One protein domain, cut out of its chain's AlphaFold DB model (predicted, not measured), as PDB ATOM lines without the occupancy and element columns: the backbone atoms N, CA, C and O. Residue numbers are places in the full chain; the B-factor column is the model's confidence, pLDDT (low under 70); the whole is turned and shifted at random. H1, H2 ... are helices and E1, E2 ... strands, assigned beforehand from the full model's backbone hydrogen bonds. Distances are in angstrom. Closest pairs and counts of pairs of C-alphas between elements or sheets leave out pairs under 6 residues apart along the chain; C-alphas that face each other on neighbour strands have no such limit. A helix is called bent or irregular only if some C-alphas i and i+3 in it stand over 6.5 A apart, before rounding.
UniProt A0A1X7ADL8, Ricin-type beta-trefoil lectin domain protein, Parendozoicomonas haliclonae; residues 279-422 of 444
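Overview. This is residues 279 to 422 of the 444 residues of the protein "Ricin-type beta-trefoil lectin domain protein" of Parendozoicomonas haliclonae (UniProt A0A1X7ADL8). A small, strongly twisted four-stranded sheet, E4 to E7, has a long ribbon, E2 and E3, crossing at its E7 edge, with short E1 beside the bent start of E2. A second hairpin, E8 and E9, meets the start of E5 and the end of E6; its loop, residues 372 to 383, and the ribbon's far turn make the two ends of the longest axis, while short H1 and H2 make a corner beside this hairpin. The printed part has 144 residues, with nine strands followed by three helices, class mixed; the sheets run E4 - E5 - E6 - E7, E1 - E2 - E3 and E8 - E9, all antiparallel. It is compact, with a radius of gyration of the C-alphas of 15.6 A, and spans 52 by 36 by 31 A.

Arrangement. Begin with E4, residues 325 to 328, E5, 333 to 336, E6, 340 to 347, and E7, 352 to 356, a meander, each strand the antiparallel neighbour of the one before. Look for N 326 and O 335 at 2.9 A, N 345 and O 334 at 2.8 A, and N 346 and O 353 at 2.8 A. Next comes the meander E1, residues 281 to 284, E2, 287 to 299, and E3, 305 to 315, where N 282 and O 289 are 2.9 A apart and N 294 and O 310 are 2.9 A apart. E2 bends by 55 degrees at residue 290. The closest C-alphas of E3 and E7 are those of Arg 310 and Leu 353, 4.8 A apart. E8, residues 367 to 371, and E9, 384 to 388, form a hairpin, with N 368 and O 387 at 2.9 A. The closest C-alphas of E5 and E8 are those of Thr 333 and Trp 367, at 5.8 A. H1, residues 389 to 394, and H2, 397 to 402, are close but not clearly touching, about perpendicular at 86 degrees; their closest C-alphas, Asp 391 and Trp 397, are 6.2 A apart. H3, residues 416 to 420, touches no helix. In H1, H2 and H3 every O i to N i+4 pair is within hydrogen-bond range.

Along the chain. Find C-alpha 287 at (-4.053, 19.390, -41.484); from there E2 runs 33.3 A to C-alpha 299, and E3 returns over 28.7 A. E6 spans 18.2 A. H3 ends at C-alpha 420, (9.727, 13.904, -61.081).

Size, cuts and confidence. The two C-alphas farthest apart, Asn 304 and Gly 377, are 52.2 A apart. The printed part has no cut. The links E8 to E9 and H2 to H3 are long. Mean pLDDT of the printed part is 77.7; look for values under 70 at residues 372 to 384 and 397 to 422, among others.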
ATOM      1  N   ILE A 279       3.414  23.979 -54.599       87.94
ATOM      2  CA  ILE A 279       2.865  24.328 -53.296       87.94
ATOM      3  C   ILE A 279       3.854  23.839 -52.240       87.94
ATOM      4  O   ILE A 279       4.206  22.661 -52.216       87.94
ATOM      5  N   LEU A 280       4.311  24.755 -51.389       85.56
ATOM      6  CA  LEU A 280       5.227  24.478 -50.288       85.56
ATOM      7  C   LEU A 280       4.404  24.043 -49.064       85.56
ATOM      8  O   LEU A 280       3.670  24.852 -48.499       85.56
ATOM      9  N   ARG A 281       4.482  22.759 -48.696       87.94
ATOM     10  CA  ARG A 281       3.616  22.109 -47.692       87.94
ATOM     11  C   ARG A 281       4.395  21.688 -46.449       87.94
ATOM     12  O   ARG A 281       5.269  20.834 -46.579       87.94
ATOM     13  N   GLN A 282       4.031  22.197 -45.271       84.69
ATOM     14  CA  GLN A 282       4.527  21.699 -43.985       84.69
ATOM     15  C   GLN A 282       3.564  20.639 -43.440       84.69
ATOM     16  O   GLN A 282       2.361  20.881 -43.336       84.69
ATOM     17  N   LYS A 283       4.081  19.466 -43.056       72.94
ATOM     18  CA  LYS A 283       3.275  18.432 -42.396       72.94
ATOM     19  C   LYS A 283       3.273  18.642 -40.879       72.94
ATOM     20  O   LYS A 283       4.256  18.316 -40.220       72.94
ATOM     21  N   ARG A 284       2.163  19.143 -40.330       75.38
ATOM     22  CA  ARG A 284       1.905  19.251 -38.883       75.38
ATOM     23  C   ARG A 284       0.470  18.774 -38.628       75.38
ATOM     24  O   ARG A 284      -0.451  19.367 -39.173       75.38
ATOM     25  N   SER A 285       0.327  17.697 -37.846       67.19
ATOM     26  CA  SER A 285      -0.913  16.911 -37.662       67.19
ATOM     27  C   SER A 285      -1.602  16.502 -38.984       67.19
ATOM     28  O   SER A 285      -0.932  16.356 -40.011       67.19
ATOM     29  N   ASP A 286      -2.912  16.245 -38.945       78.69
ATOM     30  CA  ASP A 286      -3.738  15.815 -40.083       78.69
ATOM     31  C   ASP A 286      -4.138  16.970 -41.021       78.69
ATOM     32  O   ASP A 286      -4.772  16.754 -42.054       78.69
ATOM     33  N   ALA A 287      -3.772  18.209 -40.679       81.94
ATOM     34  CA  ALA A 287      -4.053  19.390 -41.484       81.94
ATOM     35  C   ALA A 287      -2.966  19.628 -42.546       81.94
ATOM     36  O   ALA A 287      -1.776  19.719 -42.239       81.94
ATOM     37  N   GLU A 288      -3.366  19.830 -43.804       88.12
ATOM     38  CA  GLU A 288      -2.439  20.333 -44.821       88.12
ATOM     39  C   GLU A 288      -2.185  21.835 -44.606       88.12
ATOM     40  O   GLU A 288      -3.037  22.680 -44.897       88.12
ATOM     41  N   ILE A 289      -0.992  22.163 -44.101       92.69
ATOM     42  CA  ILE A 289      -0.521  23.537 -43.917       92.69
ATOM     43  C   ILE A 289       0.403  23.918 -45.080       92.69
ATOM     44  O   ILE A 289       1.365  23.224 -45.407       92.69
ATOM     45  N   CYS A 290       0.111  25.055 -45.699       94.62
ATOM     46  CA  CYS A 290       0.804  25.615 -46.845       94.62
ATOM     47  C   CYS A 290       1.517  26.924 -46.489       94.62
ATOM     48  O   CYS A 290       1.009  27.745 -45.721       94.62
ATOM     49  N   MET A 291       2.675  27.142 -47.110       95.62
ATOM     50  CA  MET A 291       3.342  28.439 -47.121       95.62
ATOM     51  C   MET A 291       2.570  29.406 -48.025       95.62
ATOM     52  O   MET A 291       2.272  29.108 -49.183       95.62
ATOM     53  N   ASP A 292       2.260  30.569 -47.474       97.12
ATOM     54  CA  ASP A 292       1.451  31.639 -48.051       97.12
ATOM     55  C   ASP A 292       2.148  32.978 -47.736       97.12
ATOM     56  O   ASP A 292       3.105  33.011 -46.959       97.12
ATOM     57  N   TYR A 293       1.679  34.100 -48.274       96.81
ATOM     58  CA  TYR A 293       2.163  35.419 -47.857       96.81
ATOM     59  C   TYR A 293       1.006  36.364 -47.547       96.81
ATOM     60  O   TYR A 293      -0.029  36.382 -48.221       96.81
ATOM     61  N   ARG A 294       1.199  37.193 -46.520       96.62
ATOM     62  CA  ARG A 294       0.275  38.263 -46.146       96.62
ATOM     63  C   ARG A 294       0.963  39.609 -46.300       96.62
ATOM     64  O   ARG A 294       2.119  39.782 -45.930       96.62
ATOM     65  N   LYS A 295       0.228  40.566 -46.861       96.25
ATOM     66  CA  LYS A 295       0.603  41.977 -46.831       96.25
ATOM     67  C   LYS A 295       0.479  42.463 -45.385       96.25
ATOM     68  O   LYS A 295      -0.545  42.224 -44.746       96.25
ATOM     69  N   THR A 296       1.511  43.114 -44.873       93.81
ATOM     70  CA  THR A 296       1.609  43.570 -43.486       93.81
ATOM     71  C   THR A 296       2.194  44.979 -43.479       93.81
ATOM     72  O   THR A 296       3.126  45.270 -44.228       93.81
ATOM     73  N   LYS A 297       1.620  45.863 -42.661       93.81
ATOM     74  CA  LYS A 297       2.240  47.144 -42.322       93.81
ATOM     75  C   LYS A 297       3.207  46.939 -41.163       93.81
ATOM     76  O   LYS A 297       2.898  46.200 -40.230       93.81
ATOM     77  N   GLY A 298       4.315  47.656 -41.191       87.31
ATOM     78  CA  GLY A 298       5.147  47.902 -40.025       87.31
ATOM     79  C   GLY A 298       6.059  49.086 -40.302       87.31
ATOM     80  O   GLY A 298       5.829  49.831 -41.251       87.31
ATOM     81  N   VAL A 299       7.075  49.259 -39.470       86.12
ATOM     82  CA  VAL A 299       7.929  50.448 -39.480       86.12
ATOM     83  C   VAL A 299       9.305  50.082 -40.038       86.12
ATOM     84  O   VAL A 299       9.834  49.021 -39.703       86.12
ATOM     85  N   ASP A 300       9.863  50.916 -40.917       81.25
ATOM     86  CA  ASP A 300      11.242  50.764 -41.392       81.25
ATOM     87  C   ASP A 300      12.273  51.253 -40.348       81.25
ATOM     88  O   ASP A 300      11.932  51.679 -39.245       81.25
ATOM     89  N   VAL A 301      13.563  51.198 -40.692       74.81
ATOM     90  CA  VAL A 301      14.663  51.627 -39.803       74.81
ATOM     91  C   VAL A 301      14.654  53.149 -39.543       74.81
ATOM     92  O   VAL A 301      15.324  53.617 -38.628       74.81
ATOM     93  N   LEU A 302      13.894  53.924 -40.324       86.19
ATOM     94  CA  LEU A 302      13.803  55.385 -40.255       86.19
ATOM     95  C   LEU A 302      12.514  55.882 -39.573       86.19
ATOM     96  O   LEU A 302      12.364  57.086 -39.380       86.19
ATOM     97  N   GLY A 303      11.595  54.988 -39.196       89.81
ATOM     98  CA  GLY A 303      10.317  55.347 -38.573       89.81
ATOM     99  C   GLY A 303       9.119  55.423 -39.532       89.81
ATOM    100  O   GLY A 303       8.017  55.745 -39.087       89.81
ATOM    101  N   ASN A 304       9.284  55.110 -40.821       91.56
ATOM    102  CA  ASN A 304       8.212  55.211 -41.817       91.56
ATOM    103  C   ASN A 304       7.332  53.954 -41.843       91.56
ATOM    104  O   ASN A 304       7.848  52.833 -41.888       91.56
ATOM    105  N   GLU A 305       6.005  54.116 -41.939       92.00
ATOM    106  CA  GLU A 305       5.122  52.992 -42.280       92.00
ATOM    107  C   GLU A 305       5.458  52.447 -43.678       92.00
ATOM    108  O   GLU A 305       5.247  53.106 -44.695       92.00
ATOM    109  N   THR A 306       5.938  51.205 -43.726       90.19
ATOM    110  CA  THR A 306       6.314  50.502 -44.955       90.19
ATOM    111  C   THR A 306       5.530  49.199 -45.085       90.19
ATOM    112  O   THR A 306       5.325  48.457 -44.121       90.19
ATOM    113  N   GLU A 307       5.084  48.899 -46.304       91.06
ATOM    114  CA  GLU A 307       4.350  47.672 -46.610       91.06
ATOM    115  C   GLU A 307       5.305  46.533 -46.984       91.06
ATOM    116  O   GLU A 307       5.933  46.554 -48.046       91.06
ATOM    117  N   PHE A 308       5.364  45.492 -46.155       91.50
ATOM    118  CA  PHE A 308       6.098  44.262 -46.450       91.50
ATOM    119  C   PHE A 308       5.163  43.061 -46.608       91.50
ATOM    120  O   PHE A 308       3.995  43.068 -46.217       91.50
ATOM    121  N   TYR A 309       5.681  42.006 -47.229       96.38
ATOM    122  CA  TYR A 309       4.949  40.772 -47.482       96.38
ATOM    123  C   TYR A 309       5.551  39.686 -46.592       96.38
ATOM    124  O   TYR A 309       6.575  39.095 -46.931       96.38
ATOM    125  N   ARG A 310       4.950  39.474 -45.419       95.62
ATOM    126  CA  ARG A 310       5.398  38.465 -44.457       95.62
ATOM    127  C   ARG A 310       4.973  37.083 -44.939       95.62
ATOM    128  O   ARG A 310       3.812  36.896 -45.320       95.62
ATOM    129  N   VAL A 311       5.887  36.119 -44.917       96.12
ATOM    130  CA  VAL A 311       5.549  34.725 -45.213       96.12
ATOM    131  C   VAL A 311       4.903  34.106 -43.981       96.12
ATOM    132  O   VAL A 311       5.333  34.325 -42.853       96.12
ATOM    133  N   VAL A 312       3.815  33.374 -44.188       95.88
ATOM    134  CA  VAL A 312       3.018  32.788 -43.109       95.88
ATOM    135  C   VAL A 312       2.584  31.376 -43.471       95.88
ATOM    136  O   VAL A 312       2.478  31.013 -44.642       95.88
ATOM    137  N   LEU A 313       2.277  30.590 -42.448       94.00
ATOM    138  CA  LEU A 313       1.693  29.265 -42.590       94.00
ATOM    139  C   LEU A 313       0.166  29.379 -42.458       94.00
ATOM    140  O   LEU A 313      -0.341  29.984 -41.515       94.00
ATOM    141  N   GLN A 314      -0.569  28.852 -43.436       95.31
ATOM    142  CA  GLN A 314      -2.038  28.855 -43.500       95.31
ATOM    143  C   GLN A 314      -2.536  27.498 -44.009       95.31
ATOM    144  O   GLN A 314      -1.771  26.751 -44.610       95.31
ATOM    145  N   TYR A 315      -3.817  27.176 -43.827       94.56
ATOM    146  CA  TYR A 315      -4.410  25.999 -44.469       94.56
ATOM    147  C   TYR A 315      -4.244  26.046 -45.994       94.56
ATOM    148  O   TYR A 315      -4.349  27.111 -46.614       94.56
ATOM    149  N   CYS A 316      -3.985  24.889 -46.599       93.88
ATOM    150  CA  CYS A 316      -3.860  24.751 -48.043       93.88
ATOM    151  C   CYS A 316      -5.195  25.019 -48.755       93.88
ATOM    152  O   CYS A 316      -6.183  24.326 -48.527       93.88
ATOM    153  N   VAL A 317      -5.213  25.999 -49.663       94.94
ATOM    154  CA  VAL A 317      -6.382  26.366 -50.476       94.94
ATOM    155  C   VAL A 317      -6.048  26.143 -51.948       94.94
ATOM    156  O   VAL A 317      -5.190  26.822 -52.519       94.94
ATOM    157  N   ALA A 318      -6.737  25.189 -52.576       89.69
ATOM    158  CA  ALA A 318      -6.543  24.864 -53.986       89.69
ATOM    159  C   ALA A 318      -6.704  26.112 -54.877       89.69
ATOM    160  O   ALA A 318      -7.601  26.928 -54.681       89.69
ATOM    161  N   GLY A 319      -5.801  26.284 -55.844       91.50
ATOM    162  CA  GLY A 319      -5.822  27.419 -56.773       91.50
ATOM    163  C   GLY A 319      -5.351  28.769 -56.208       91.50
ATOM    164  O   GLY A 319      -5.080  29.665 -57.007       91.50
ATOM    165  N   ARG A 320      -5.158  28.941 -54.886       96.06
ATOM    166  CA  ARG A 320      -4.735  30.231 -54.302       96.06
ATOM    167  C   ARG A 320      -3.352  30.642 -54.818       96.06
ATOM    168  O   ARG A 320      -2.358  29.973 -54.541       96.06
ATOM    169  N   ALA A 321      -3.274  31.755 -55.551       96.19
ATOM    170  CA  ALA A 321      -2.030  32.204 -56.185       96.19
ATOM    171  C   ALA A 321      -0.911  32.508 -55.169       96.19
ATOM    172  O   ALA A 321       0.245  32.195 -55.433       96.19
ATOM    173  N   ASN A 322      -1.249  33.024 -53.983       97.06
ATOM    174  CA  ASN A 322      -0.283  33.305 -52.913       97.06
ATOM    175  C   ASN A 322       0.368  32.045 -52.311       97.06
ATOM    176  O   ASN A 322       1.416  32.154 -51.680       97.06
ATOM    177  N   GLN A 323      -0.222  30.861 -52.512       96.88
ATOM    178  CA  GLN A 323       0.336  29.567 -52.090       96.88
ATOM    179  C   GLN A 323       1.046  28.828 -53.238       96.88
ATOM    180  O   GLN A 323       1.500  27.697 -53.060       96.88
ATOM    181  N   GLN A 324       1.134  29.449 -54.421       95.69
ATOM    182  CA  GLN A 324       1.854  28.927 -55.578       95.69
ATOM    183  C   GLN A 324       3.201  29.636 -55.712       95.69
ATOM    184  O   GLN A 324       3.284  30.856 -55.852       95.69
ATOM    185  N   TRP A 325       4.254  28.837 -55.695       95.81
ATOM    186  CA  TRP A 325       5.647  29.252 -55.676       95.81
ATOM    187  C   TRP A 325       6.361  28.684 -56.905       95.81
ATOM    188  O   TRP A 325       5.949  27.655 -57.439       95.81
ATOM    189  N   GLY A 326       7.398  29.362 -57.380       94.50
ATOM    190  CA  GLY A 326       8.284  28.888 -58.441       94.50
ATOM    191  C   GLY A 326       9.735  28.950 -57.975       94.50
ATOM    192  O   GLY A 326      10.064  29.756 -57.106       94.50
ATOM    193  N   HIS A 327      10.593  28.099 -58.534       92.06
ATOM    194  CA  HIS A 327      12.032  28.085 -58.265       92.06
ATOM    195  C   HIS A 327      12.781  28.402 -59.559       92.06
ATOM    196  O   HIS A 327      12.555  27.758 -60.583       92.06
ATOM    197  N   ASP A 328      13.652  29.405 -59.518       90.69
ATOM    198  CA  ASP A 328      14.644  29.665 -60.554       90.69
ATOM    199  C   ASP A 328      15.945  28.985 -60.118       90.69
ATOM    200  O   ASP A 328      16.674  29.512 -59.281       90.69
ATOM    201  N   ILE A 329      16.209  27.792 -60.661       86.38
ATOM    202  CA  ILE A 329      17.387  26.973 -60.323       86.38
ATOM    203  C   ILE A 329      18.689  27.717 -60.657       86.38
ATOM    204  O   ILE A 329      19.641  27.686 -59.879       86.38
ATOM    205  N   ALA A 330      18.729  28.441 -61.781       88.00
ATOM    206  CA  ALA A 330      19.925  29.154 -62.226       88.00
ATOM    207  C   ALA A 330      20.271  30.334 -61.302       88.00
ATOM    208  O   ALA A 330      21.447  30.617 -61.071       88.00
ATOM    209  N   ARG A 331      19.256  31.003 -60.742       89.06
ATOM    210  CA  ARG A 331      19.422  32.090 -59.758       89.06
ATOM    211  C   ARG A 331      19.398  31.613 -58.305       89.06
ATOM    212  O   ARG A 331      19.728  32.391 -57.414       89.06
ATOM    213  N   LYS A 332      19.007  30.358 -58.069       92.25
ATOM    214  CA  LYS A 332      18.756  29.736 -56.758       92.25
ATOM    215  C   LYS A 332      17.721  30.506 -55.927       92.25
ATOM    216  O   LYS A 332      17.811  30.547 -54.705       92.25
ATOM    217  N   THR A 333      16.741  31.142 -56.578       93.19
ATOM    218  CA  THR A 333      15.708  31.954 -55.909       93.19
ATOM    219  C   THR A 333      14.328  31.306 -55.985       93.19
ATOM    220  O   THR A 333      13.938  30.725 -56.998       93.19
ATOM    221  N   ILE A 334      13.544  31.442 -54.914       94.88
ATOM    222  CA  ILE A 334      12.119  31.088 -54.906       94.88
ATOM    223  C   ILE A 334      11.300  32.371 -55.040       94.88
ATOM    224  O   ILE A 334      11.547  33.333 -54.320       94.88
ATOM    225  N   TYR A 335      10.311  32.390 -55.930       95.38
ATOM    226  CA  TYR A 335       9.408  33.522 -56.166       95.38
ATOM    227  C   TYR A 335       7.940  33.097 -56.045       95.38
ATOM    228  O   TYR A 335       7.614  31.911 -56.102       95.38
ATOM    229  N   ASN A 336       7.032  34.058 -55.856       96.50
ATOM    230  CA  ASN A 336       5.611  33.777 -55.628       96.50
ATOM    231  C   ASN A 336       4.730  34.173 -56.822       96.50
ATOM    232  O   ASN A 336       4.846  35.276 -57.354       96.50
ATOM    233  N   LYS A 337       3.785  33.308 -57.207       95.50
ATOM    234  CA  LYS A 337       2.873  33.537 -58.335       95.50
ATOM    235  C   LYS A 337       1.915  34.702 -58.107       95.50
ATOM    236  O   LYS A 337       1.724  35.508 -59.009       95.50
ATOM    237  N   GLY A 338       1.328  34.799 -56.911       95.81
ATOM    238  CA  GLY A 338       0.367  35.850 -56.559       95.81
ATOM    239  C   GLY A 338       0.982  37.251 -56.505       95.81
ATOM    240  O   GLY A 338       0.279  38.236 -56.718       95.81
ATOM    241  N   LYS A 339       2.299  37.342 -56.269       96.44
ATOM    242  CA  LYS A 339       3.039  38.612 -56.240       96.44
ATOM    243  C   LYS A 339       3.820  38.912 -57.530       96.44
ATOM    244  O   LYS A 339       4.123  40.077 -57.789       96.44
ATOM    245  N   GLY A 340       4.097  37.892 -58.343       94.94
ATOM    246  CA  GLY A 340       4.850  37.975 -59.594       94.94
ATOM    247  C   GLY A 340       6.344  37.671 -59.429       94.94
ATOM    248  O   GLY A 340       6.916  37.812 -58.349       94.94
ATOM    249  N   SER A 341       6.998  37.292 -60.530       91.25
ATOM    250  CA  SER A 341       8.412  36.869 -60.581       91.25
ATOM    251  C   SER A 341       9.438  37.948 -60.206       91.25
ATOM    252  O   SER A 341      10.612  37.640 -60.042       91.25
ATOM    253  N   GLY A 342       9.013  39.204 -60.037       94.19
ATOM    254  CA  GLY A 342       9.840  40.277 -59.480       94.19
ATOM    255  C   GLY A 342       9.978  40.248 -57.952       94.19
ATOM    256  O   GLY A 342      10.670  41.107 -57.406       94.19
ATOM    257  N   PHE A 343       9.324  39.309 -57.254       95.88
ATOM    258  CA  PHE A 343       9.366  39.188 -55.796       95.88
ATOM    259  C   PHE A 343       9.864  37.810 -55.340       95.88
ATOM    260  O   PHE A 343       9.274  36.782 -55.677       95.88
ATOM    261  N   CYS A 344      10.928  37.815 -54.533       96.00
ATOM    262  CA  CYS A 344      11.679  36.642 -54.102       96.00
ATOM    263  C   CYS A 344      11.575  36.411 -52.588       96.00
ATOM    264  O   CYS A 344      11.605  37.340 -51.771       96.00
ATOM    265  N   LEU A 345      11.490  35.136 -52.219       96.12
ATOM    266  CA  LEU A 345      11.592  34.631 -50.859       96.12
ATOM    267  C   LEU A 345      12.953  35.038 -50.279       96.12
ATOM    268  O   LEU A 345      13.987  34.849 -50.915       96.12
ATOM    269  N   THR A 346      12.955  35.646 -49.098       94.88
ATOM    270  CA  THR A 346      14.128  36.298 -48.507       94.88
ATOM    271  C   THR A 346      14.206  35.961 -47.022       94.88
ATOM    272  O   THR A 346      13.313  36.321 -46.255       94.88
ATOM    273  N   ARG A 347      15.276  35.285 -46.602       92.94
ATOM    274  CA  ARG A 347      15.566  34.993 -45.196       92.94
ATOM    275  C   ARG A 347      16.150  36.240 -44.531       92.94
ATOM    276  O   ARG A 347      17.247  36.673 -44.888       92.94
ATOM    277  N   THR A 348      15.430  36.816 -43.571       89.56
ATOM    278  CA  THR A 348      16.008  37.791 -42.630       89.56
ATOM    279  C   THR A 348      16.539  37.046 -41.402       89.56
ATOM    280  O   THR A 348      16.432  35.821 -41.327       89.56
ATOM    281  N   ARG A 349      17.129  37.762 -40.437       85.69
ATOM    282  CA  ARG A 349      17.591  37.166 -39.172       85.69
ATOM    283  C   ARG A 349      16.452  36.441 -38.443       85.69
ATOM    284  O   ARG A 349      16.606  35.290 -38.048       85.69
ATOM    285  N   ASP A 350      15.304  37.104 -38.339       88.19
ATOM    286  CA  ASP A 350      14.220  36.714 -37.433       88.19
ATOM    287  C   ASP A 350      12.974  36.177 -38.168       88.19
ATOM    288  O   ASP A 350      12.043  35.688 -37.534       88.19
ATOM    289  N   ASP A 351      12.936  36.247 -39.507       91.38
ATOM    290  CA  ASP A 351      11.731  35.979 -40.306       91.38
ATOM    291  C   ASP A 351      12.042  35.430 -41.716       91.38
ATOM    292  O   ASP A 351      13.203  35.279 -42.124       91.38
ATOM    293  N   ILE A 352      10.985  35.157 -42.487       93.75
ATOM    294  CA  ILE A 352      11.027  34.984 -43.940       93.75
ATOM    295  C   ILE A 352      10.056  35.986 -44.575       93.75
ATOM    296  O   ILE A 352       8.855  36.007 -44.302       93.75
ATOM    297  N   LEU A 353      10.582  36.825 -45.465       95.56
ATOM    298  CA  LEU A 353       9.836  37.866 -46.166       95.56
ATOM    299  C   LEU A 353       9.813  37.606 -47.676       95.56
ATOM    300  O   LEU A 353      10.666  36.911 -48.222       95.56
ATOM    301  N   LEU A 354       8.851  38.205 -48.366       96.31
ATOM    302  CA  LEU A 354       8.752  38.226 -49.823       96.31
ATOM    303  C   LEU A 354       9.077  39.647 -50.313       96.31
ATOM    304  O   LEU A 354       8.215  40.526 -50.363       96.31
ATOM    305  N   THR A 355      10.350  39.891 -50.622       95.25
ATOM    306  CA  THR A 355      10.864  41.215 -51.032       95.25
ATOM    307  C   THR A 355      11.051  41.284 -52.550       95.25
ATOM    308  O   THR A 355      10.800  40.297 -53.238       95.25
ATOM    309  N   LYS A 356      11.463  42.428 -53.113       95.00
ATOM    310  CA  LYS A 356      11.881  42.470 -54.528       95.00
ATOM    311  C   LYS A 356      13.072  41.522 -54.737       95.00
ATOM    312  O   LYS A 356      13.980  41.487 -53.909       95.00
ATOM    313  N   CYS A 357      13.086  40.779 -55.841       93.94
ATOM    314  CA  CYS A 357      14.259  40.006 -56.248       93.94
ATOM    315  C   CYS A 357      15.428  40.958 -56.530       93.94
ATOM    316  O   CYS A 357      15.277  41.880 -57.335       93.94
ATOM    317  N   GLN A 358      16.576  40.747 -55.889       92.25
ATOM    318  CA  GLN A 358      17.763  41.584 -56.076       92.25
ATOM    319  C   GLN A 358      18.762  40.882 -57.011       92.25
ATOM    320  O   GLN A 358      19.017  39.690 -56.840       92.25
ATOM    321  N   PRO A 359      19.329  41.573 -58.017       86.00
ATOM    322  CA  PRO A 359      20.365  40.987 -58.858       86.00
ATOM    323  C   PRO A 359      21.680  40.858 -58.074       86.00
ATOM    324  O   PRO A 359      22.162  41.834 -57.503       86.00
ATOM    325  N   GLY A 360      22.286  39.669 -58.078       73.06
ATOM    326  CA  GLY A 360      23.631  39.442 -57.540       73.06
ATOM    327  C   GLY A 360      23.696  38.527 -56.313       73.06
ATOM    328  O   GLY A 360      22.889  37.621 -56.139       73.06
ATOM    329  N   ILE A 361      24.725  38.731 -55.489       61.94
ATOM    330  CA  ILE A 361      25.315  37.710 -54.598       61.94
ATOM    331  C   ILE A 361      24.572  37.576 -53.239       61.94
ATOM    332  O   ILE A 361      25.058  36.909 -52.327       61.94
ATOM    333  N   GLN A 362      23.396  38.193 -53.063       74.31
ATOM    334  CA  GLN A 362      22.712  38.241 -51.760       74.31
ATOM    335  C   GLN A 362      22.230  36.860 -51.281       74.31
ATOM    336  O   GLN A 362      21.187  36.349 -51.688       74.31
ATOM    337  N   SER A 363      22.982  36.289 -50.335       82.56
ATOM    338  CA  SER A 363      22.760  34.968 -49.734       82.56
ATOM    339  C   SER A 363      21.378  34.797 -49.096       82.56
ATOM    340  O   SER A 363      20.841  33.693 -49.089       82.56
ATOM    341  N   SER A 364      20.771  35.885 -48.619       91.69
ATOM    342  CA  SER A 364      19.418  35.917 -48.054       91.69
ATOM    343  C   SER A 364      18.318  35.508 -49.041       91.69
ATOM    344  O   SER A 364      17.252  35.087 -48.594       91.69
ATOM    345  N   GLN A 365      18.545  35.612 -50.356       94.44
ATOM    346  CA  GLN A 365      17.593  35.181 -51.391       94.44
ATOM    347  C   GLN A 365      17.954  33.833 -52.033       94.44
ATOM    348  O   GLN A 365      17.205  33.362 -52.888       94.44
ATOM    349  N   PHE A 366      19.067  33.205 -51.634       93.25
ATOM    350  CA  PHE A 366      19.510  31.922 -52.184       93.25
ATOM    351  C   PHE A 366      18.958  30.759 -51.356       93.25
ATOM    352  O   PHE A 366      19.213  30.671 -50.152       93.25
ATOM    353  N   TRP A 367      18.242  29.857 -52.021       92.81
ATOM    354  CA  TRP A 367      17.512  28.734 -51.442       92.81
ATOM    355  C   TRP A 367      17.933  27.405 -52.065       92.81
ATOM    356  O   TRP A 367      18.254  27.327 -53.247       92.81
ATOM    357  N   TYR A 368      17.902  26.353 -51.249       88.75
ATOM    358  CA  TYR A 368      18.332  25.007 -51.608       88.75
ATOM    359  C   TYR A 368      17.319  23.992 -51.071       88.75
ATOM    360  O   TYR A 368      16.874  24.089 -49.923       88.75
ATOM    361  N   PHE A 369      16.972  23.001 -51.892       85.62
ATOM    362  CA  PHE A 369      16.123  21.879 -51.494       85.62
ATOM    363  C   PHE A 369      16.999  20.709 -51.043       85.62
ATOM    364  O   PHE A 369      17.374  19.852 -51.842       85.62
ATOM    365  N   ALA A 370      17.326  20.670 -49.752       80.38
ATOM    366  CA  ALA A 370      18.021  19.530 -49.174       80.38
ATOM    367  C   ALA A 370      17.094  18.308 -49.158       80.38
ATOM    368  O   ALA A 370      15.949  18.386 -48.708       80.38
ATOM    369  N   ARG A 371      17.591  17.156 -49.610       76.06
ATOM    370  CA  ARG A 371      16.899  15.874 -49.443       76.06
ATOM    371  C   ARG A 371      16.882  15.509 -47.954       76.06
ATOM    372  O   ARG A 371      17.909  15.623 -47.292       76.06
ATOM    373  N   GLY A 372      15.733  15.088 -47.422       65.06
ATOM    374  CA  GLY A 372      15.642  14.671 -46.020       65.06
ATOM    375  C   GLY A 372      16.555  13.475 -45.728       65.06
ATOM    376  O   GLY A 372      16.527  12.489 -46.466       65.06
ATOM    377  N   ILE A 373      17.352  13.568 -44.660       47.19
ATOM    378  CA  ILE A 373      18.206  12.481 -44.161       47.19
ATOM    379  C   ILE A 373      17.462  11.784 -43.018       47.19
ATOM    380  O   ILE A 373      16.911  12.441 -42.139       47.19
ATOM    381  N   GLU A 374      17.431  10.454 -43.017       58.53
ATOM    382  CA  GLU A 374      16.666   9.677 -42.040       58.53
ATOM    383  C   GLU A 374      17.523   9.135 -40.901       58.53
ATOM    384  O   GLU A 374      18.591   8.571 -41.119       58.53
ATOM    385  N   GLN A 375      16.994   9.220 -39.681       44.50
ATOM    386  CA  GLN A 375      17.596   8.605 -38.494       44.50
ATOM    387  C   GLN A 375      17.182   7.139 -38.276       44.50
ATOM    388  O   GLN A 375      17.810   6.452 -37.479       44.50
ATOM    389  N   PHE A 376      16.142   6.649 -38.972       40.66
ATOM    390  CA  PHE A 376      15.480   5.372 -38.645       40.66
ATOM    391  C   PHE A 376      15.246   4.410 -39.833       40.66
ATOM    392  O   PHE A 376      14.544   3.415 -39.686       40.66
ATOM    393  N   GLY A 377      15.869   4.652 -40.992       40.03
ATOM    394  CA  GLY A 377      16.123   3.605 -41.997       40.03
ATOM    395  C   GLY A 377      14.966   3.135 -42.900       40.03
ATOM    396  O   GLY A 377      15.161   2.158 -43.625       40.03
ATOM    397  N   GLU A 378      13.805   3.800 -42.918       41.62
ATOM    398  CA  GLU A 378      12.735   3.537 -43.898       41.62
ATOM    399  C   GLU A 378      12.450   4.760 -44.799       41.62
ATOM    400  O   GLU A 378      11.836   5.720 -44.321       41.62
ATOM    401  N   PRO A 379      12.783   4.709 -46.112       43.75
ATOM    402  CA  PRO A 379      12.736   5.872 -46.999       43.75
ATOM    403  C   PRO A 379      11.337   6.480 -47.178       43.75
ATOM    404  O   PRO A 379      10.541   6.045 -48.020       43.75
ATOM    405  N   ARG A 380      11.085   7.594 -46.486       47.69
ATOM    406  CA  ARG A 380      10.006   8.569 -46.714       47.69
ATOM    407  C   ARG A 380      10.339   9.449 -47.926       47.69
ATOM    408  O   ARG A 380      10.457  10.665 -47.807       47.69
ATOM    409  N   LYS A 381      10.413   8.817 -49.103       51.41
ATOM    410  CA  LYS A 381      10.869   9.287 -50.443       51.41
ATOM    411  C   LYS A 381      10.591  10.737 -50.911       51.41
ATOM    412  O   LYS A 381      11.163  11.144 -51.914       51.41
ATOM    413  N   SER A 382       9.720  11.492 -50.248       56.28
ATOM    414  CA  SER A 382       9.020  12.675 -50.776       56.28
ATOM    415  C   SER A 382       9.099  13.931 -49.891       56.28
ATOM    416  O   SER A 382       8.277  14.833 -50.048       56.28
ATOM    417  N   TRP A 383      10.053  14.011 -48.956       53.97
ATOM    418  CA  TRP A 383      10.239  15.186 -48.090       53.97
ATOM    419  C   TRP A 383      11.665  15.734 -48.186       53.97
ATOM    420  O   TRP A 383      12.641  14.991 -48.073       53.97
ATOM    421  N   GLY A 384      11.769  17.048 -48.372       65.12
ATOM    422  CA  GLY A 384      13.015  17.800 -48.275       65.12
ATOM    423  C   GLY A 384      12.934  18.881 -47.200       65.12
ATOM    424  O   GLY A 384      11.849  19.219 -46.721       65.12
ATOM    425  N   ALA A 385      14.080  19.444 -46.838       76.19
ATOM    426  CA  ALA A 385      14.159  20.680 -46.071       76.19
ATOM    427  C   ALA A 385      14.459  21.845 -47.020       76.19
ATOM    428  O   ALA A 385      15.280  21.720 -47.931       76.19
ATOM    429  N   LEU A 386      13.799  22.981 -46.802       81.62
ATOM    430  CA  LEU A 386      14.123  24.222 -47.496       81.62
ATOM    431  C   LEU A 386      15.130  25.014 -46.659       81.62
ATOM    432  O   LEU A 386      14.790  25.485 -45.576       81.62
ATOM    433  N   LEU A 387      16.353  25.151 -47.169       83.81
ATOM    434  CA  LEU A 387      17.454  25.846 -46.500       83.81
ATOM    435  C   LEU A 387      17.796  27.127 -47.263       83.81
ATOM    436  O   LEU A 387      17.907  27.093 -48.490       83.81
ATOM    437  N   SER A 388      18.006  28.244 -46.565       84.38
ATOM    438  CA  SER A 388      18.664  29.408 -47.166       84.38
ATOM    439  C   SER A 388      20.186  29.268 -47.080       84.38
ATOM    440  O   SER A 388      20.718  28.541 -46.234       84.38
ATOM    441  N   ARG A 389      20.924  30.028 -47.895       81.00
ATOM    442  CA  ARG A 389      22.391  30.092 -47.781       81.00
ATOM    443  C   ARG A 389      22.862  30.591 -46.411       81.00
ATOM    444  O   ARG A 389      23.939  30.202 -45.973       81.00
ATOM    445  N   ASN A 390      22.064  31.408 -45.721       76.81
ATOM    446  CA  ASN A 390      22.391  31.871 -44.372       76.81
ATOM    447  C   ASN A 390      22.304  30.726 -43.347       76.81
ATOM    448  O   ASN A 390      23.169  30.633 -42.479       76.81
ATOM    449  N   ASP A 391      21.328  29.820 -43.487       77.38
ATOM    450  CA  ASP A 391      21.205  28.637 -42.622       77.38
ATOM    451  C   ASP A 391      22.355  27.636 -42.880       77.38
ATOM    452  O   ASP A 391      22.807  26.972 -41.953       77.38
ATOM    453  N   LEU A 392      22.879  27.574 -44.114       76.50
ATOM    454  CA  LEU A 392      24.070  26.783 -44.474       76.50
ATOM    455  C   LEU A 392      25.397  27.395 -43.984       76.50
ATOM    456  O   LEU A 392      26.342  26.655 -43.721       76.50
ATOM    457  N   GLN A 393      25.490  28.728 -43.908       76.56
ATOM    458  CA  GLN A 393      26.727  29.448 -43.570       76.56
ATOM    459  C   GLN A 393      26.885  29.724 -42.065       76.56
ATOM    460  O   GLN A 393      28.010  29.751 -41.573       76.56
ATOM    461  N   TYR A 394      25.780  29.946 -41.347       74.88
ATOM    462  CA  TYR A 394      25.785  30.359 -39.935       74.88
ATOM    463  C   TYR A 394      24.916  29.482 -39.023       74.88
ATOM    464  O   TYR A 394      24.978  29.627 -37.804       74.88
ATOM    465  N   GLY A 395      24.088  28.598 -39.587       66.31
ATOM    466  CA  GLY A 395      23.270  27.659 -38.825       66.31
ATOM    467  C   GLY A 395      23.944  26.298 -38.672       66.31
ATOM    468  O   GLY A 395      24.683  25.843 -39.548       66.31
ATOM    469  N   ASP A 396      23.619  25.585 -37.592       72.00
ATOM    470  CA  ASP A 396      23.845  24.141 -37.539       72.00
ATOM    471  C   ASP A 396      22.797  23.433 -38.413       72.00
ATOM    472  O   ASP A 396      21.802  22.876 -37.942       72.00
ATOM    473  N   TRP A 397      23.029  23.469 -39.725       63.09
ATOM    474  CA  TRP A 397      22.204  22.790 -40.721       63.09
ATOM    475  C   TRP A 397      22.126  21.274 -40.482       63.09
ATOM    476  O   TRP A 397      21.132  20.651 -40.858       63.09
ATOM    477  N   LYS A 398      23.118  20.666 -39.808       66.06
ATOM    478  CA  LYS A 398      23.065  19.246 -39.431       66.06
ATOM    479  C   LYS A 398      22.020  19.028 -38.345       66.06
ATOM    480  O   LYS A 398      21.270  18.065 -38.446       66.06
ATOM    481  N   SER A 399      21.911  19.921 -37.362       61.78
ATOM    482  CA  SER A 399      20.811  19.904 -36.387       61.78
ATOM    483  C   SER A 399      19.456  20.261 -37.013       61.78
ATOM    484  O   SER A 399      18.460  19.640 -36.652       61.78
ATOM    485  N   ILE A 400      19.395  21.158 -38.008       59.91
ATOM    486  CA  ILE A 400      18.154  21.429 -38.770       59.91
ATOM    487  C   ILE A 400      17.663  20.172 -39.514       59.91
ATOM    488  O   ILE A 400      16.461  19.919 -39.560       59.91
ATOM    489  N   LEU A 401      18.571  19.353 -40.061       56.38
ATOM    490  CA  LEU A 401      18.227  18.078 -40.708       56.38
ATOM    491  C   LEU A 401      18.022  16.907 -39.726       56.38
ATOM    492  O   LEU A 401      17.420  15.907 -40.109       56.38
ATOM    493  N   LYS A 402      18.526  16.996 -38.489       53.81
ATOM    494  CA  LYS A 402      18.447  15.923 -37.477       53.81
ATOM    495  C   LYS A 402      17.306  16.079 -36.471       53.81
ATOM    496  O   LYS A 402      16.880  15.072 -35.916       53.81
ATOM    497  N   ASN A 403      16.844  17.289 -36.180       41.66
ATOM    498  CA  ASN A 403      15.865  17.500 -35.115       41.66
ATOM    499  C   ASN A 403      14.425  17.362 -35.623       41.66
ATOM    500  O   ASN A 403      14.082  17.820 -36.715       41.66
ATOM    501  N   GLU A 404      13.544  16.803 -34.791       45.22
ATOM    502  CA  GLU A 404      12.102  16.883 -35.024       45.22
ATOM    503  C   GLU A 404      11.626  18.338 -34.895       45.22
ATOM    504  O   GLU A 404      11.450  18.851 -33.796       45.22
ATOM    505  N   VAL A 405      11.421  18.994 -36.043       40.75
ATOM    506  CA  VAL A 405      10.604  20.209 -36.239       40.75
ATOM    507  C   VAL A 405      10.722  21.252 -35.113       40.75
ATOM    508  O   VAL A 405       9.729  21.666 -34.511       40.75
ATOM    509  N   GLY A 406      11.943  21.738 -34.870       37.16
ATOM    510  CA  GLY A 406      12.140  22.975 -34.111       37.16
ATOM    511  C   GLY A 406      11.430  24.151 -34.796       37.16
ATOM    512  O   GLY A 406      11.362  24.209 -36.031       37.16
ATOM    513  N   GLU A 407      10.887  25.089 -34.016       37.66
ATOM    514  CA  GLU A 407      10.108  26.212 -34.551       37.66
ATOM    515  C   GLU A 407      10.967  27.093 -35.475       37.66
ATOM    516  O   GLU A 407      11.895  27.767 -35.037       37.66
ATOM    517  N   GLY A 408      10.674  27.041 -36.780       39.28
ATOM    518  CA  GLY A 408      11.460  27.679 -37.845       39.28
ATOM    519  C   GLY A 408      12.032  26.710 -38.892       39.28
ATOM    520  O   GLY A 408      12.449  27.155 -39.956       39.28
ATOM    521  N   SER A 409      12.010  25.393 -38.648       43.50
ATOM    522  CA  SER A 409      12.453  24.389 -39.632       43.50
ATOM    523  C   SER A 409      11.317  23.990 -40.583       43.50
ATOM    524  O   SER A 409      10.344  23.335 -40.193       43.50
ATOM    525  N   TYR A 410      11.437  24.364 -41.859       53.78
ATOM    526  CA  TYR A 410      10.439  24.056 -42.887       53.78
ATOM    527  C   TYR A 410      10.758  22.719 -43.574       53.78
ATOM    528  O   TYR A 410      11.528  22.661 -44.535       53.78
ATOM    529  N   LEU A 411      10.121  21.643 -43.099       48.16
ATOM    530  CA  LEU A 411       9.946  20.414 -43.879       48.16
ATOM    531  C   LEU A 411       8.935  20.671 -44.998       48.16
ATOM    532  O   LEU A 411       7.844  21.178 -44.734       48.16
ATOM    533  N   ILE A 412       9.295  20.322 -46.233       55.22
ATOM    534  CA  ILE A 412       8.547  20.667 -47.443       55.22
ATOM    535  C   ILE A 412       8.432  19.460 -48.382       55.22
ATOM    536  O   ILE A 412       9.415  18.782 -48.679       55.22
ATOM    537  N   ARG A 413       7.225  19.246 -48.921       46.62
ATOM    538  CA  ARG A 413       6.957  18.359 -50.068       46.62
ATOM    539  C   ARG A 413       6.467  19.169 -51.276       46.62
ATOM    540  O   ARG A 413       5.272  19.465 -51.353       46.62
ATOM    541  N   PRO A 414       7.354  19.556 -52.214       45.91
ATOM    542  CA  PRO A 414       6.959  20.194 -53.466       45.91
ATOM    543  C   PRO A 414       6.266  19.184 -54.389       45.91
ATOM    544  O   PRO A 414       6.826  18.141 -54.715       45.91
ATOM    545  N   ARG A 415       5.050  19.499 -54.851       41.25
ATOM    546  CA  ARG A 415       4.216  18.537 -55.600       41.25
ATOM    547  C   ARG A 415       4.823  18.057 -56.927       41.25
ATOM    548  O   ARG A 415       4.602  16.917 -57.305       41.25
ATOM    549  N   TYR A 416       5.635  18.875 -57.600       43.88
ATOM    550  CA  TYR A 416       6.296  18.479 -58.854       43.88
ATOM    551  C   TYR A 416       7.304  17.335 -58.683       43.88
ATOM    552  O   TYR A 416       7.683  16.723 -59.680       43.88
ATOM    553  N   LEU A 417       7.728  17.020 -57.450       39.88
ATOM    554  CA  LEU A 417       8.528  15.827 -57.186       39.88
ATOM    555  C   LEU A 417       7.745  14.538 -57.458       39.88
ATOM    556  O   LEU A 417       8.367  13.540 -57.775       39.88
ATOM    557  N   GLU A 418       6.411  14.555 -57.410       40.28
ATOM    558  CA  GLU A 418       5.559  13.390 -57.704       40.28
ATOM    559  C   GLU A 418       5.545  13.088 -59.219       40.28
ATOM    560  O   GLU A 418       5.566  11.930 -59.631       40.28
ATOM    561  N   ASP A 419       5.634  14.125 -60.063       33.88
ATOM    562  CA  ASP A 419       5.886  13.977 -61.506       33.88
ATOM    563  C   ASP A 419       7.366  13.656 -61.800       33.88
ATOM    564  O   ASP A 419       7.678  12.930 -62.744       33.88
ATOM    565  N   CYS A 420       8.289  14.179 -60.983       34.12
ATOM    566  CA  CYS A 420       9.727  13.904 -61.081       34.12
ATOM    567  C   CYS A 420      10.089  12.486 -60.593       34.12
ATOM    568  O   CYS A 420      11.048  11.902 -61.077       34.12
ATOM    569  N   GLU A 421       9.281  11.852 -59.734       37.69
ATOM    570  CA  GLU A 421       9.409  10.431 -59.361       37.69
ATOM    571  C   GLU A 421       9.210   9.491 -60.571       37.69
ATOM    572  O   GLU A 421       9.657   8.344 -60.533       37.69
ATOM    573  N   ARG A 422       8.620   9.980 -61.676       35.72
ATOM    574  CA  ARG A 422       8.572   9.297 -62.985       35.72
ATOM    575  C   ARG A 422       9.792   9.563 -63.885       35.72
ATOM    576  O   ARG A 422       9.958   8.852 -64.872       35.72
TER     577      ARG A 422